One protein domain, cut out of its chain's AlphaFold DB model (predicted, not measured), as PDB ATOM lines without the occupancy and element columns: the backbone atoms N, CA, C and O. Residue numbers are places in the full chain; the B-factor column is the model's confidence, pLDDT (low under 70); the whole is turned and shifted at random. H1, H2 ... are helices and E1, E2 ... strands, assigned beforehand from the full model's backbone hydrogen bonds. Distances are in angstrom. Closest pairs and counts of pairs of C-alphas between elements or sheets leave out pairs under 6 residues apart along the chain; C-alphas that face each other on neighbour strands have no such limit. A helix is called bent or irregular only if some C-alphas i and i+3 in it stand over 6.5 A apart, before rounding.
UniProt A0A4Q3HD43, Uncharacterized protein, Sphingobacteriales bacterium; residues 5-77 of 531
ATOM      1  N   THR A   5     172.277 139.099 131.632       95.25
ATOM      2  CA  THR A   5     172.881 140.297 131.021       95.25
ATOM      3  C   THR A   5     171.818 141.223 130.440       95.25
ATOM      4  O   THR A   5     171.867 142.436 130.636       95.25
ATOM      5  N   LYS A   6     170.821 140.655 129.749       94.44
ATOM      6  CA  LYS A   6     169.705 141.434 129.208       94.44
ATOM      7  C   LYS A   6     168.822 142.008 130.315       94.44
ATOM      8  O   LYS A   6     168.440 143.169 130.208       94.44
ATOM      9  N   LEU A   7     168.529 141.232 131.363       95.62
ATOM     10  CA  LEU A   7     167.797 141.723 132.532       95.62
ATOM     11  C   LEU A   7     168.507 142.929 133.165       95.62
ATOM     12  O   LEU A   7     167.879 143.969 133.331       95.62
ATOM     13  N   ASN A   8     169.804 142.812 133.458       93.69
ATOM     14  CA  ASN A   8     170.576 143.875 134.106       93.69
ATOM     15  C   ASN A   8     170.640 145.132 133.235       93.69
ATOM     16  O   ASN A   8     170.393 146.228 133.726       93.69
ATOM     17  N   LYS A   9     170.824 144.978 131.918       93.94
ATOM     18  CA  LYS A   9     170.772 146.112 130.987       93.94
ATOM     19  C   LYS A   9     169.418 146.831 131.025       93.94
ATOM     20  O   LYS A   9     169.390 148.057 131.067       93.94
ATOM     21  N   LEU A  10     168.303 146.095 131.015       93.81
ATOM     22  CA  LEU A  10     166.957 146.684 131.103       93.81
ATOM     23  C   LEU A  10     166.679 147.310 132.476       93.81
ATOM     24  O   LEU A  10     165.889 148.243 132.572       93.81
ATOM     25  N   TYR A  11     167.312 146.804 133.534       92.44
ATOM     26  CA  TYR A  11     167.218 147.378 134.871       92.44
ATOM     27  C   TYR A  11     167.976 148.710 134.972       92.44
ATOM     28  O   TYR A  11     167.411 149.687 135.457       92.44
ATOM     29  N   GLU A  12     169.213 148.761 134.470       90.62
ATOM     30  CA  GLU A  12     170.109 149.925 134.552       90.62
ATOM     31  C   GLU A  12     169.772 151.029 133.542       90.62
ATOM     32  O   GLU A  12     169.871 152.211 133.858       90.62
ATOM     33  N   THR A  13     169.399 150.649 132.315       88.62
ATOM     34  CA  THR A  13     169.245 151.578 131.176       88.62
ATOM     35  C   THR A  13     167.820 151.652 130.630       88.62
ATOM     36  O   THR A  13     167.584 152.317 129.621       88.62
ATOM     37  N   GLY A  14     166.869 150.970 131.277       81.50
ATOM     38  CA  GLY A  14     165.457 151.002 130.901       81.50
ATOM     39  C   GLY A  14     164.888 152.416 130.991       81.50
ATOM     40  O   GLY A  14     165.149 153.150 131.943       81.50
ATOM     41  N   VAL A  15     164.100 152.799 129.991       80.81
ATOM     42  CA  VAL A  15     163.576 154.167 129.857       80.81
ATOM     43  C   VAL A  15     162.266 154.337 130.631       80.81
ATOM     44  O   VAL A  15     161.874 155.452 130.983       80.81
ATOM     45  N   LEU A  16     161.572 153.227 130.897       81.50
ATOM     46  CA  LEU A  16     160.338 153.218 131.675       81.50
ATOM     47  C   LEU A  16     160.611 153.340 133.179       81.50
ATOM     48  O   LEU A  16     161.475 152.662 133.737       81.50
ATOM     49  N   LYS A  17     159.790 154.161 133.845       83.06
ATOM     50  CA  LYS A  17     159.826 154.351 135.300       83.06
ATOM     51  C   LYS A  17     159.669 153.026 136.054       83.06
ATOM     52  O   LYS A  17     159.078 152.069 135.554       83.06
ATOM     53  N   ASP A  18     160.189 153.001 137.278       85.69
ATOM     54  CA  ASP A  18     160.089 151.878 138.218       85.69
ATOM     55  C   ASP A  18     160.607 150.542 137.659       85.69
ATOM     56  O   ASP A  18     160.084 149.475 138.002       85.69
ATOM     57  N   HIS A  19     161.605 150.588 136.770       91.75
ATOM     58  CA  HIS A  19     162.207 149.418 136.122       91.75
ATOM     59  C   HIS A  19     161.179 148.521 135.404       91.75
ATOM     60  O   HIS A  19     161.312 147.293 135.368       91.75
ATOM     61  N   LEU A  20     160.121 149.121 134.843       90.88
ATOM     62  CA  LEU A  20     159.007 148.390 134.233       90.88
ATOM     63  C   LEU A  20     159.450 147.493 133.065       90.88
ATOM     64  O   LEU A  20     158.909 146.406 132.892       90.88
ATOM     65  N   GLU A  21     160.470 147.886 132.299       91.62
ATOM     66  CA  GLU A  21     161.018 147.044 131.226       91.62
ATOM     67  C   GLU A  21     161.630 145.740 131.754       91.62
ATOM     68  O   GLU A  21     161.395 144.675 131.179       91.62
ATOM     69  N   ALA A  22     162.366 145.804 132.868       93.62
ATOM     70  CA  ALA A  22     162.940 144.631 133.522       93.62
ATOM     71  C   ALA A  22     161.845 143.712 134.091       93.62
ATOM     72  O   ALA A  22     161.907 142.493 133.915       93.62
ATOM     73  N   LYS A  23     160.804 144.294 134.702       94.75
ATOM     74  CA  LYS A  23     159.628 143.565 135.213       94.75
ATOM     75  C   LYS A  23     158.878 142.841 134.093       94.75
ATOM     76  O   LYS A  23     158.708 141.625 134.157       94.75
ATOM     77  N   ASN A  24     158.540 143.561 133.021       92.56
ATOM     78  CA  ASN A  24     157.884 143.008 131.834       92.56
ATOM     79  C   ASN A  24     158.745 141.942 131.146       92.56
ATOM     80  O   ASN A  24     158.222 141.026 130.515       92.56
ATOM     81  N   TYR A  25     160.072 142.069 131.209       94.62
ATOM     82  CA  TYR A  25     160.973 141.044 130.703       94.62
ATOM     83  C   TYR A  25     160.891 139.774 131.549       94.62
ATOM     84  O   TYR A  25     160.723 138.705 130.975       94.62
ATOM     85  N   ILE A  26     160.930 139.869 132.881       93.75
ATOM     86  CA  ILE A  26     160.808 138.704 133.774       93.75
ATOM     87  C   ILE A  26     159.454 138.017 133.626       93.75
ATOM     88  O   ILE A  26     159.432 136.798 133.508       93.75
ATOM     89  N   GLU A  27     158.348 138.760 133.556       91.06
ATOM     90  CA  GLU A  27     156.995 138.193 133.394       91.06
ATOM     91  C   GLU A  27     156.818 137.356 132.119       91.06
ATOM     92  O   GLU A  27     155.939 136.495 132.065       91.06
ATOM     93  N   LYS A  28     157.663 137.561 131.099       90.94
ATOM     94  CA  LYS A  28     157.672 136.718 129.894       90.94
ATOM     95  C   LYS A  28     158.253 135.329 130.138       90.94
ATOM     96  O   LYS A  28     157.929 134.422 129.380       90.94
ATOM     97  N   PHE A  29     159.121 135.183 131.139       93.44
ATOM     98  CA  PHE A  29     159.857 133.950 131.411       93.44
ATOM     99  C   PHE A  29     159.448 133.294 132.718       93.44
ATOM    100  O   PHE A  29     159.473 132.079 132.783       93.44
ATOM    101  N   PHE A  30     159.077 134.046 133.751       94.62
ATOM    102  CA  PHE A  30     158.835 133.501 135.081       94.62
ATOM    103  C   PHE A  30     157.480 133.916 135.625       94.62
ATOM    104  O   PHE A  30     157.078 135.078 135.538       94.62
ATOM    105  N   CYS A  31     156.799 132.962 136.249       93.31
ATOM    106  CA  CYS A  31     155.544 133.205 136.939       93.31
ATOM    107  C   CYS A  31     155.482 132.378 138.232       93.31
ATOM    108  O   CYS A  31     155.727 131.173 138.180       93.31
ATOM    109  N   PRO A  32     155.162 132.973 139.396       94.31
ATOM    110  CA  PRO A  32     154.889 132.189 140.594       94.31
ATOM    111  C   PRO A  32     153.613 131.363 140.431       94.31
ATOM    112  O   PRO A  32     152.647 131.803 139.805       94.31
ATOM    113  N   LEU A  33     153.595 130.176 141.028       94.19
ATOM    114  CA  LEU A  33     152.458 129.266 140.998       94.19
ATOM    115  C   LEU A  33     151.804 129.150 142.376       94.19
ATOM    116  O   LEU A  33     152.442 129.302 143.418       94.19
ATOM    117  N   THR A  34     150.505 128.858 142.396       92.94
ATOM    118  CA  THR A  34     149.731 128.719 143.644       92.94
ATOM    119  C   THR A  34     150.156 127.524 144.500       92.94
ATOM    120  O   THR A  34     149.888 127.515 145.699       92.94
ATOM    121  N   ASN A  35     150.832 126.531 143.916       88.38
ATOM    122  CA  ASN A  35     151.386 125.381 144.633       88.38
ATOM    123  C   ASN A  35     152.733 125.682 145.324       88.38
ATOM    124  O   ASN A  35     153.280 124.801 145.980       88.38
ATOM    125  N   GLY A  36     153.249 126.911 145.204       88.75
ATOM    126  CA  GLY A  36     154.514 127.345 145.804       88.75
ATOM    127  C   GLY A  36     155.735 127.189 144.898       88.75
ATOM    128  O   GLY A  36     156.801 127.684 145.263       88.75
ATOM    129  N   GLU A  37     155.571 126.560 143.733       91.38
ATOM    130  CA  GLU A  37     156.604 126.449 142.705       91.38
ATOM    131  C   GLU A  37     156.565 127.647 141.744       91.38
ATOM    132  O   GLU A  37     155.772 128.583 141.898       91.38
ATOM    133  N   HIS A  38     157.421 127.632 140.725       93.31
ATOM    134  CA  HIS A  38     157.442 128.644 139.674       93.31
ATOM    135  C   HIS A  38     157.327 127.992 138.298       93.31
ATOM    136  O   HIS A  38     157.771 126.871 138.087       93.31
ATOM    137  N   ALA A  39     156.729 128.691 137.342       93.56
ATOM    138  CA  ALA A  39     156.777 128.315 135.939       93.56
ATOM    139  C   ALA A  39     157.901 129.079 135.244       93.56
ATOM    140  O   ALA A  39     158.034 130.288 135.441       93.56
ATOM    141  N   HIS A  40     158.658 128.376 134.408       93.62
ATOM    142  CA  HIS A  40     159.582 128.955 133.446       93.62
ATOM    143  C   HIS A  40     159.044 128.752 132.029       93.62
ATOM    144  O   HIS A  40     158.685 127.643 131.643       93.62
ATOM    145  N   MET A  41     158.961 129.842 131.276       91.31
ATOM    146  CA  MET A  41     158.431 129.893 129.925       91.31
ATOM    147  C   MET A  41     159.579 130.098 128.948       91.31
ATOM    148  O   MET A  41     160.203 131.159 128.919       91.31
ATOM    149  N   GLU A  42     159.830 129.110 128.101       88.56
ATOM    150  CA  GLU A  42     160.865 129.200 127.082       88.56
ATOM    151  C   GLU A  42     160.390 128.599 125.763       88.56
ATOM    152  O   GLU A  42     159.851 127.502 125.730       88.56
ATOM    153  N   ASN A  43     160.581 129.338 124.664       83.75
ATOM    154  CA  ASN A  43     160.219 128.914 123.305       83.75
ATOM    155  C   ASN A  43     158.766 128.419 123.180       83.75
ATOM    156  O   ASN A  43     158.489 127.486 122.435       83.75
ATOM    157  N   GLY A  44     157.844 129.031 123.934       79.81
ATOM    158  CA  GLY A  44     156.459 128.571 123.984       79.81
ATOM    159  C   GLY A  44     156.330 127.181 124.601       79.81
ATOM    160  O   GLY A  44     155.584 126.360 124.079       79.81
ATOM    161  N   LYS A  45     157.080 126.898 125.674       85.12
ATOM    162  CA  LYS A  45     156.915 125.735 126.554       85.12
ATOM    163  C   LYS A  45     156.985 126.173 128.007       85.12
ATOM    164  O   LYS A  45     157.847 126.971 128.368       85.12
ATOM    165  N   ALA A  46     156.072 125.651 128.819       90.31
ATOM    166  CA  ALA A  46     156.043 125.867 130.257       90.31
ATOM    167  C   ALA A  46     156.712 124.688 130.970       90.31
ATOM    168  O   ALA A  46     156.288 123.545 130.805       90.31
ATOM    169  N   THR A  47     157.722 124.958 131.790       90.12
ATOM    170  CA  THR A  47     158.344 123.972 132.684       90.12
ATOM    171  C   THR A  47     158.194 124.410 134.131       90.12
ATOM    172  O   THR A  47     158.169 125.607 134.420       90.12
ATOM    173  N   ILE A  48     158.130 123.459 135.059       90.75
ATOM    174  CA  ILE A  48     158.121 123.775 136.489       90.75
ATOM    175  C   ILE A  48     159.560 123.962 136.965       90.75
ATOM    176  O   ILE A  48     160.430 123.138 136.695       90.75
ATOM    177  N   VAL A  49     159.795 125.059 137.673       90.88
ATOM    178  CA  VAL A  49     161.029 125.357 138.389       90.88
ATOM    179  C   VAL A  49     160.724 125.259 139.880       90.88
ATOM    180  O   VAL A  49     159.913 126.051 140.377       90.88
ATOM    181  N   PRO A  50     161.367 124.320 140.597       89.88
ATOM    182  CA  PRO A  50     161.210 124.203 142.035       89.88
ATOM    183  C   PRO A  50     161.553 125.505 142.755       89.88
ATOM    184  O   PRO A  50     162.438 126.250 142.320       89.88
ATOM    185  N   LYS A  51     160.904 125.777 143.885       90.62
ATOM    186  CA  LYS A  51     161.157 126.960 144.719       90.62
ATOM    187  C   LYS A  51     162.640 127.134 145.060       90.62
ATOM    188  O   LYS A  51     163.157 128.253 145.006       90.62
ATOM    189  N   GLU A  52     163.320 126.048 145.407       90.81
ATOM    190  CA  GLU A  52     164.745 126.027 145.744       90.81
ATOM    191  C   GLU A  52     165.587 126.439 144.532       90.81
ATOM    192  O   GLU A  52     166.376 127.380 144.622       90.81
ATOM    193  N   THR A  53     165.330 125.843 143.363       91.19
ATOM    194  CA  THR A  53     165.990 126.208 142.102       91.19
ATOM    195  C   THR A  53     165.711 127.662 141.721       91.19
ATOM    196  O   THR A  53     166.631 128.387 141.339       91.19
ATOM    197  N   MET A  54     164.467 128.132 141.867       94.38
ATOM    198  CA  MET A  54     164.107 129.526 141.599       94.38
ATOM    199  C   MET A  54     164.918 130.478 142.480       94.38
ATOM    200  O   MET A  54     165.432 131.489 141.999       94.38
ATOM    201  N   LYS A  55     165.073 130.145 143.764       94.06
ATOM    202  CA  LYS A  55     165.850 130.935 144.717       94.06
ATOM    203  C   LYS A  55     167.343 130.937 144.376       94.06
ATOM    204  O   LYS A  55     167.930 132.007 144.220       94.06
ATOM    205  N   GLU A  56     167.940 129.756 144.263       93.69
ATOM    206  CA  GLU A  56     169.391 129.571 144.156       93.69
ATOM    207  C   GLU A  56     169.952 129.969 142.794       93.69
ATOM    208  O   GLU A  56     171.051 130.526 142.721       93.69
ATOM    209  N   VAL A  57     169.203 129.720 141.716       92.81
ATOM    210  CA  VAL A  57     169.649 129.984 140.342       92.81
ATOM    211  C   VAL A  57     169.238 131.381 139.883       92.81
ATOM    212  O   VAL A  57     170.066 132.094 139.315       92.81
ATOM    213  N   TYR A  58     168.005 131.815 140.157       95.06
ATOM    214  CA  TYR A  58     167.457 133.037 139.561       95.06
ATOM    215  C   TYR A  58     167.376 134.206 140.543       95.06
ATOM    216  O   TYR A  58     168.055 135.210 140.333       95.06
ATOM    217  N   LEU A  59     166.595 134.088 141.622       94.50
ATOM    218  CA  LEU A  59     166.297 135.222 142.507       94.50
ATOM    219  C   LEU A  59     167.553 135.815 143.145       94.50
ATOM    220  O   LEU A  59     167.683 137.030 143.154       94.50
ATOM    221  N   ASN A  60     168.507 134.992 143.590       94.75
ATOM    222  CA  ASN A  60     169.773 135.474 144.160       94.75
ATOM    223  C   ASN A  60     170.634 136.301 143.179       94.75
ATOM    224  O   ASN A  60     171.605 136.922 143.599       94.75
ATOM    225  N   ARG A  61     170.319 136.281 141.877       95.12
ATOM    226  CA  ARG A  61     171.017 137.033 140.821       95.12
ATOM    227  C   ARG A  61     170.189 138.196 140.269       95.12
ATOM    228  O   ARG A  61     170.652 138.885 139.363       95.12
ATOM    229  N   PHE A  62     168.963 138.396 140.751       95.25
ATOM    230  CA  PHE A  62     168.128 139.529 140.356       95.25
ATOM    231  C   PHE A  62     168.452 140.758 141.223       95.25
ATOM    232  O   PHE A  62     168.848 140.595 142.374       95.25
ATOM    233  N   PRO A  63     168.249 141.991 140.724       94.38
ATOM    234  CA  PRO A  63     168.349 143.192 141.555       94.38
ATOM    235  C   PRO A  63     167.350 143.176 142.727       94.38
ATOM    236  O   PRO A  63     166.214 142.724 142.566       94.38
ATOM    237  N   ASP A  64     167.718 143.729 143.886       92.88
ATOM    238  CA  ASP A  64     166.914 143.659 145.121       92.88
ATOM    239  C   ASP A  64     165.471 144.168 144.964       92.88
ATOM    240  O   ASP A  64     164.516 143.563 145.469       92.88
ATOM    241  N   GLU A  65     165.274 145.264 144.227       92.25
ATOM    242  CA  GLU A  65     163.936 145.803 143.965       92.25
ATOM    243  C   GLU A  65     163.076 144.856 143.126       92.25
ATOM    244  O   GLU A  65     161.868 144.724 143.357       92.25
ATOM    245  N   ILE A  66     163.706 144.161 142.178       95.06
ATOM    246  CA  ILE A  66     163.064 143.162 141.331       95.06
ATOM    247  C   ILE A  66     162.699 141.931 142.162       95.06
ATOM    248  O   ILE A  66     161.573 141.449 142.041       95.06
ATOM    249  N   ILE A  67     163.576 141.473 143.062       94.88
ATOM    250  CA  ILE A  67     163.263 140.387 144.006       94.88
ATOM    251  C   ILE A  67     162.047 140.765 144.857       94.88
ATOM    252  O   ILE A  67     161.092 139.992 144.972       94.88
ATOM    253  N   LYS A  68     162.046 141.967 145.446       94.50
ATOM    254  CA  LYS A  68     160.950 142.448 146.300       94.50
ATOM    255  C   LYS A  68     159.635 142.550 145.529       94.50
ATOM    256  O   LYS A  68     158.585 142.211 146.074       94.50
ATOM    257  N   TRP A  69     159.674 142.998 144.277       95.19
ATOM    258  CA  TRP A  69     158.503 143.035 143.405       95.19
ATOM    259  C   TRP A  69     158.015 141.623 143.048       95.19
ATOM    260  O   TRP A  69     156.850 141.313 143.291       95.19
ATOM    261  N   TYR A  70     158.893 140.740 142.574       94.81
ATOM    262  CA  TYR A  70     158.527 139.377 142.177       94.81
ATOM    263  C   TYR A  70     158.004 138.540 143.352       94.81
ATOM    264  O   TYR A  70     157.141 137.691 143.203       94.81
ATOM    265  N   THR A  71     158.487 138.779 144.569       91.69
ATOM    266  CA  THR A  71     158.031 138.015 145.742       91.69
ATOM    267  C   THR A  71     156.771 138.583 146.396       91.69
ATOM    268  O   THR A  71     156.039 137.833 147.036       91.69
ATOM    269  N   LYS A  72     156.508 139.894 146.277       92.38
ATOM    270  CA  LYS A  72     155.421 140.567 147.024       92.38
ATOM    271  C   LYS A  72     154.317 141.171 146.162       92.38
ATOM    272  O   LYS A  72     153.299 141.583 146.716       92.38
ATOM    273  N   LYS A  73     154.532 141.338 144.855       93.06
ATOM    274  CA  LYS A  73     153.629 142.092 143.968       93.06
ATOM    275  C   LYS A  73     153.090 141.277 142.800       93.06
ATOM    276  O   LYS A  73     151.983 141.569 142.362       93.06
ATOM    277  N   THR A  74     153.819 140.281 142.300       92.50
ATOM    278  CA  THR A  74     153.287 139.400 141.252       92.50
ATOM    279  C   THR A  74     152.210 138.481 141.814       92.50
ATOM    280  O   THR A  74     152.307 138.022 142.953       92.50
ATOM    281  N   ILE A  75     151.204 138.180 140.997       91.81
ATOM    282  CA  ILE A  75     150.071 137.337 141.378       91.81
ATOM    283  C   ILE A  75     150.369 135.888 140.962       91.81
ATOM    284  O   ILE A  75     150.605 135.652 139.775       91.81
ATOM    285  N   PRO A  76     150.359 134.917 141.896       93.94
ATOM    286  CA  PRO A  76     150.538 133.512 141.554       93.94
ATOM    287  C   PRO A  76     149.431 132.980 140.642       93.94
ATOM    288  O   PRO A  76     148.252 133.278 140.845       93.94
ATOM    289  N   LYS A  77     149.807 132.156 139.661       94.75
ATOM    290  CA  LYS A  77     148.884 131.508 138.722       94.75
ATOM    291  C   LYS A  77     148.634 130.049 139.090       94.75
ATOM    292  O   LYS A  77     149.489 129.373 139.658       94.75
TER     293      LYS A  77
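AT A GLANCE: This is residues 5 to 77 of the 531 residues of an uncharacterized protein of Sphingobacteriales bacterium (UniProt A0A4Q3HD43). A helical hairpin of H1 and H2 makes one end of this domain, and a small three-stranded sheet with H3 slantwise over one face makes the other; H4 lies between these parts, near both H2 and H3. The 73 printed residues have four named helices and three named strands, in the order H1 H2 E1 E2 E3 H3 H4. The sheet, E1 E2 E3, is antiparallel, and the class is mixed, helices and strands. The whole is compact, with a radius of gyration of the C-alphas of 12.0 A and spans of 34 by 26 by 21 A.

IN THESE COORDINATES: Find C-alpha 5 at (172.881, 140.297, 131.021); from there H1 runs to residue 13, 11.9 A. H2, residues 17 to 27, covers 16.5 A and is irregular, with C-alphas 18 and 21 8.6 A apart. Next come E1, residues 30 to 32, 6.9 A; E2, residues 38 to 42, 13.1 A; and E3, residues 45 to 49, 12.5 A. H3, residues 51 to 61, 14.6 A, is only just irregular: C-alphas 57 and 60 are 6.7 A apart. H4, residues 64 to 72, 12.1 A, ends at C-alpha 72, (155.421, 140.567, 147.024).

HOW THE PARTS SIT: H1 and H2 touch, closest at the C-alphas of Leu 10 and Ala 22, 5.1 A, with a shallow tilt of 16 degrees, opposite ways. E1 E2 E3 form a meander, each strand the antiparallel neighbour of the one before: look for N 39 and O 31 at 2.8 A, and N 40 and O 47 at 2.8 A, within hydrogen-bond range. H3 is on the sheet at a height of 10.6 A, making two layers, helix on one face of a sheet; on the local plane it stands at 49 degrees to E2. H4 is close but not clearly touching H2, with C-alphas of Lys 23 and Ile 66 closest at 7.0 A, and likewise H3, with those of Leu 59 and Ile 67 at 6.2 A. Every O i to N i+4 pair is within hydrogen-bond range in H1 and H4, against 5 of 7 in H2 and 4 of 7 in H3.

THE WHOLE: The C-alphas of Val 15 and Asn 35, the two farthest apart, are 34.6 A apart. The printed part has no cut, its links between named elements are tight, and no printed residue is under 70 in pLDDT.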